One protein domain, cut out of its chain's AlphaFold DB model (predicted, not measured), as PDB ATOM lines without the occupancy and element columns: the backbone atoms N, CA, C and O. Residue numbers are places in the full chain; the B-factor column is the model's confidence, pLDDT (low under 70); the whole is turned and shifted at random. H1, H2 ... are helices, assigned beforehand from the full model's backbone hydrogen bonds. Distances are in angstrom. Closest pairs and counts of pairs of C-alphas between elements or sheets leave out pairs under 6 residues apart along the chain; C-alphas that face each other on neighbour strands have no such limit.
ATOM      1  N   LYS A  14     123.133 174.389 226.109       86.69
ATOM      2  CA  LYS A  14     123.883 173.983 224.913       86.69
ATOM      3  C   LYS A  14     124.888 175.046 224.477       86.69
ATOM      4  O   LYS A  14     125.915 174.700 223.896       86.69
ATOM      5  N   LEU A  15     124.609 176.322 224.752       87.38
ATOM      6  CA  LEU A  15     125.545 177.416 224.485       87.38
ATOM      7  C   LEU A  15     126.762 177.341 225.408       87.38
ATOM      8  O   LEU A  15     127.881 177.530 224.937       87.38
ATOM      9  N   GLU A  16     126.565 176.991 226.678       84.31
ATOM     10  CA  GLU A  16     127.670 176.822 227.622       84.31
ATOM     11  C   GLU A  16     128.542 175.607 227.269       84.31
ATOM     12  O   GLU A  16     129.767 175.714 227.219       84.31
ATOM     13  N   ILE A  17     127.930 174.479 226.891       84.00
ATOM     14  CA  ILE A  17     128.668 173.314 226.376       84.00
ATOM     15  C   ILE A  17     129.468 173.685 225.120       84.00
ATOM     16  O   ILE A  17     130.637 173.318 225.002       84.00
ATOM     17  N   LEU A  18     128.883 174.444 224.187       86.62
ATOM     18  CA  LEU A  18     129.611 174.923 223.009       86.62
ATOM     19  C   LEU A  18     130.765 175.843 223.377       86.62
ATOM     20  O   LEU A  18     131.810 175.737 222.749       86.62
ATOM     21  N   ARG A  19     130.610 176.711 224.381       87.00
ATOM     22  CA  ARG A  19     131.689 177.579 224.862       87.00
ATOM     23  C   ARG A  19     132.857 176.749 225.392       87.00
ATOM     24  O   ARG A  19     133.993 176.977 224.984       87.00
ATOM     25  N   GLN A  20     132.570 175.738 226.209       84.62
ATOM     26  CA  GLN A  20     133.582 174.842 226.775       84.62
ATOM     27  C   GLN A  20     134.265 173.977 225.710       84.62
ATOM     28  O   GLN A  20     135.482 173.800 225.746       84.62
ATOM     29  N   LEU A  21     133.513 173.470 224.728       84.50
ATOM     30  CA  LEU A  21     134.082 172.744 223.590       84.50
ATOM     31  C   LEU A  21     134.906 173.673 222.691       84.50
ATOM     32  O   LEU A  21     135.979 173.290 222.238       84.50
ATOM     33  N   ASN A  22     134.451 174.904 222.471       87.50
ATOM     34  CA  ASN A  22     135.173 175.910 221.699       87.50
ATOM     35  C   ASN A  22     136.503 176.280 222.363       87.50
ATOM     36  O   ASN A  22     137.508 176.411 221.675       87.50
ATOM     37  N   GLU A  23     136.537 176.379 223.689       81.88
ATOM     38  CA  GLU A  23     137.773 176.554 224.450       81.88
ATOM     39  C   GLU A  23     138.673 175.306 224.360       81.88
ATOM     40  O   GLU A  23     139.850 175.407 224.016       81.88
ATOM     41  N   ALA A  24     138.116 174.110 224.590       79.81
ATOM     42  CA  ALA A  24     138.865 172.852 224.590       79.81
ATOM     43  C   ALA A  24     139.470 172.497 223.220       79.81
ATOM     44  O   ALA A  24     140.570 171.942 223.160       79.81
ATOM     45  N   PHE A  25     138.782 172.840 222.130       83.06
ATOM     46  CA  PHE A  25     139.215 172.616 220.749       83.06
ATOM     47  C   PHE A  25     139.746 173.886 220.069       83.06
ATOM     48  O   PHE A  25     139.917 173.891 218.855       83.06
ATOM     49  N   GLN A  26     140.028 174.954 220.828       86.12
ATOM     50  CA  GLN A  26     140.601 176.213 220.318       86.12
ATOM     51  C   GLN A  26     139.859 176.786 219.093       86.12
ATOM     52  O   GLN A  26     140.456 177.341 218.175       86.12
ATOM     53  N   GLY A  27     138.536 176.646 219.067       87.25
ATOM     54  CA  GLY A  27     137.696 177.139 217.981       87.25
ATOM     55  C   GLY A  27     137.610 176.244 216.744       87.25
ATOM     56  O   GLY A  27     136.946 176.639 215.781       87.25
ATOM     57  N   ASP A  28     138.208 175.048 216.743       87.94
ATOM     58  CA  ASP A  28     138.088 174.118 215.619       87.94
ATOM     59  C   ASP A  28     136.676 173.517 215.537       87.94
ATOM     60  O   ASP A  28     136.311 172.543 216.205       87.94
ATOM     61  N   ARG A  29     135.865 174.114 214.663       88.50
ATOM     62  CA  ARG A  29     134.467 173.732 214.440       88.50
ATOM     63  C   ARG A  29     134.313 172.301 213.928       88.50
ATOM     64  O   ARG A  29     133.268 171.701 214.176       88.50
ATOM     65  N   SER A  30     135.309 171.760 213.224       88.00
ATOM     66  CA  SER A  30     135.239 170.407 212.665       88.00
ATOM     67  C   SER A  30     135.329 169.347 213.764       88.00
ATOM     68  O   SER A  30     134.510 168.427 213.806       88.00
ATOM     69  N   LEU A  31     136.235 169.547 214.727       83.00
ATOM     70  CA  LEU A  31     136.405 168.678 215.890       83.00
ATOM     71  C   LEU A  31     135.217 168.770 216.845       83.00
ATOM     72  O   LEU A  31     134.719 167.746 217.307       83.00
ATOM     73  N   ILE A  32     134.699 169.979 217.077       87.44
ATOM     74  CA  ILE A  32     133.497 170.189 217.897       87.44
ATOM     75  C   ILE A  32     132.296 169.454 217.286       87.44
ATOM     76  O   ILE A  32     131.550 168.782 217.999       87.44
ATOM     77  N   ALA A  33     132.113 169.544 215.964       88.50
ATOM     78  CA  ALA A  33     131.026 168.861 215.268       88.50
ATOM     79  C   ALA A  33     131.178 167.331 215.305       88.50
ATOM     80  O   ALA A  33     130.196 166.633 215.564       88.50
ATOM     81  N   ALA A  34     132.391 166.809 215.088       86.31
ATOM     82  CA  ALA A  34     132.679 165.378 215.187       86.31
ATOM     83  C   ALA A  34     132.399 164.846 216.602       86.31
ATOM     84  O   ALA A  34     131.714 163.839 216.763       86.31
ATOM     85  N   TYR A  35     132.829 165.590 217.621       83.06
ATOM     86  CA  TYR A  35     132.614 165.250 219.022       83.06
ATOM     87  C   TYR A  35     131.127 165.245 219.406       83.06
ATOM     88  O   TYR A  35     130.620 164.283 219.982       83.06
ATOM     89  N   LEU A  36     130.384 166.293 219.036       88.19
ATOM     90  CA  LEU A  36     128.941 166.359 219.292       88.19
ATOM     91  C   LEU A  36     128.168 165.248 218.569       88.19
ATOM     92  O   LEU A  36     127.150 164.785 219.085       88.19
ATOM     93  N   LYS A  37     128.647 164.811 217.398       88.75
ATOM     94  CA  LYS A  37     128.072 163.694 216.642       88.75
ATOM     95  C   LYS A  37     128.313 162.345 217.324       88.75
ATOM     96  O   LYS A  37     127.411 161.516 217.327       88.75
ATOM     97  N   GLU A  38     129.501 162.131 217.882       86.44
ATOM     98  CA  GLU A  38     129.886 160.864 218.513       86.44
ATOM     99  C   GLU A  38     129.205 160.657 219.871       86.44
ATOM    100  O   GLU A  38     128.655 159.589 220.142       86.44
ATOM    101  N   PHE A  39     129.183 161.689 220.717       81.56
ATOM    102  CA  PHE A  39     128.687 161.559 222.088       81.56
ATOM    103  C   PHE A  39     127.221 161.979 222.242       81.56
ATOM    104  O   PHE A  39     126.521 161.472 223.120       81.56
ATOM    105  N   GLY A  40     126.721 162.855 221.366       84.50
ATOM    106  CA  GLY A  40     125.384 163.435 221.474       84.50
ATOM    107  C   GLY A  40     125.267 164.440 222.625       84.50
ATOM    108  O   GLY A  40     125.929 164.334 223.656       84.50
ATOM    109  N   TRP A  41     124.383 165.430 222.473       81.81
ATOM    110  CA  TRP A  41     124.241 166.542 223.427       81.81
ATOM    111  C   TRP A  41     123.966 166.120 224.875       81.81
ATOM    112  O   TRP A  41     124.404 166.804 225.791       81.81
ATOM    113  N   SER A  42     123.265 165.006 225.090       73.19
ATOM    114  CA  SER A  42     122.896 164.521 226.426       73.19
ATOM    115  C   SER A  42     124.036 163.838 227.185       73.19
ATOM    116  O   SER A  42     123.910 163.636 228.388       73.19
ATOM    117  N   LYS A  43     125.142 163.477 226.517       70.31
ATOM    118  CA  LYS A  43     126.287 162.785 227.143       70.31
ATOM    119  C   LYS A  43     127.551 163.643 227.218       70.31
ATOM    120  O   LYS A  43     128.577 163.194 227.737       70.31
ATOM    121  N   VAL A  44     127.496 164.882 226.727       70.06
ATOM    122  CA  VAL A  44     128.578 165.853 226.908       70.06
ATOM    123  C   VAL A  44     128.474 166.436 228.316       70.06
ATOM    124  O   VAL A  44     127.857 167.470 228.534       70.06
ATOM    125  N   VAL A  45     129.056 165.733 229.288       67.50
ATOM    126  CA  VAL A  45     129.143 166.181 230.686       67.50
ATOM    127  C   VAL A  45     130.550 166.732 230.949       67.50
ATOM    128  O   VAL A  45     131.534 166.207 230.419       67.50
ATOM    129  N   ALA A  46     130.671 167.758 231.795       58.75
ATOM    130  CA  ALA A  46     131.940 168.396 232.171       58.75
ATOM    131  C   ALA A  46     133.097 167.430 232.553       58.75
ATOM    132  O   ALA A  46     134.243 167.716 232.189       58.75
ATOM    133  N   PRO A  47     132.863 166.264 233.198       57.19
ATOM    134  CA  PRO A  47     133.908 165.265 233.442       57.19
ATOM    135  C   PRO A  47     134.579 164.733 232.167       57.19
ATOM    136  O   PRO A  47     135.795 164.551 232.155       57.19
ATOM    137  N   ASN A  48     133.832 164.561 231.070       64.56
ATOM    138  CA  ASN A  48     134.390 164.107 229.790       64.56
ATOM    139  C   ASN A  48     135.287 165.182 229.161       64.56
ATOM    140  O   ASN A  48     136.341 164.869 228.613       64.56
ATOM    141  N   ILE A  49     134.929 166.459 229.322       61.66
ATOM    142  CA  ILE A  49     135.741 167.588 228.850       61.66
ATOM    143  C   ILE A  49     137.055 167.679 229.643       61.66
ATOM    144  O   ILE A  49     138.117 167.881 229.054       61.66
ATOM    145  N   ARG A  50     137.026 167.459 230.967       66.75
ATOM    146  CA  ARG A  50     138.244 167.401 231.800       66.75
ATOM    147  C   ARG A  50     139.151 166.230 231.417       66.75
ATOM    148  O   ARG A  50     140.360 166.419 231.291       66.75
ATOM    149  N   LEU A  51     138.577 165.050 231.174       69.25
ATOM    150  CA  LEU A  51     139.323 163.877 230.706       69.25
ATOM    151  C   LEU A  51     140.017 164.154 229.360       69.25
ATOM    152  O   LEU A  51     141.164 163.760 229.165       69.25
ATOM    153  N   LEU A  52     139.354 164.869 228.449       67.75
ATOM    154  CA  LEU A  52     139.923 165.255 227.155       67.75
ATOM    155  C   LEU A  52     141.025 166.307 227.283       67.75
ATOM    156  O   LEU A  52     142.060 166.161 226.637       67.75
ATOM    157  N   LYS A  53     140.849 167.323 228.140       68.06
ATOM    158  CA  LYS A  53     141.913 168.293 228.451       68.06
ATOM    159  C   LYS A  53     143.162 167.572 228.977       68.06
ATOM    160  O   LYS A  53     144.264 167.867 228.522       68.06
TER     161      LYS A  53
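What this domain is: This is residues 14 to 53 of the 364 residues of the protein "DUF2225 domain-containing protein" of Candidatus Hydrogenedentes bacterium (UniProt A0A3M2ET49). Three short helices make a triangle, with H1 at one corner meeting both others: H2 crosses it steeply, while H3 runs nearly the same way as H1. The 40 printed residues hold three named helices, H1, H2 and H3 along the chain, and no named strand; the class is all helix. The whole is compact, with a radius of gyration of the C-alphas of 8.9 A and spans of 20 by 18 by 18 A.

Where its parts are: H1, residues 14 to 24, begins at C-alpha 14 (123.883, 173.983, 224.913) and is 15.0 A long. H2, residues 29 to 39, is 15.5 A long. H3, residues 46 to 53, is 10.6 A long and ends at C-alpha 53 (141.913, 168.293, 228.451).

How they stand to each other: H1 touches H2 at a steep tilt of 62 degrees, opposite ways; their closest C-alphas, of Leu 21 and Ile 32, are 6.3 A apart. H1 touches H3 at a shallow tilt of 19 degrees, the same way; their closest C-alphas, of Ala 24 and Lys 53, are 6.7 A apart. H2 and H3 are apart. In H1, H2 and H3 every O i to N i+4 pair is within hydrogen-bond range.

The domain as a whole: The C-alphas farthest apart, of Gln 26 and Ser 42, are 22.1 A apart. The printed part has no cut; the link H1 to H2 is tight, H2 to H3 short. Residues 45 to 53 have pLDDT under 70.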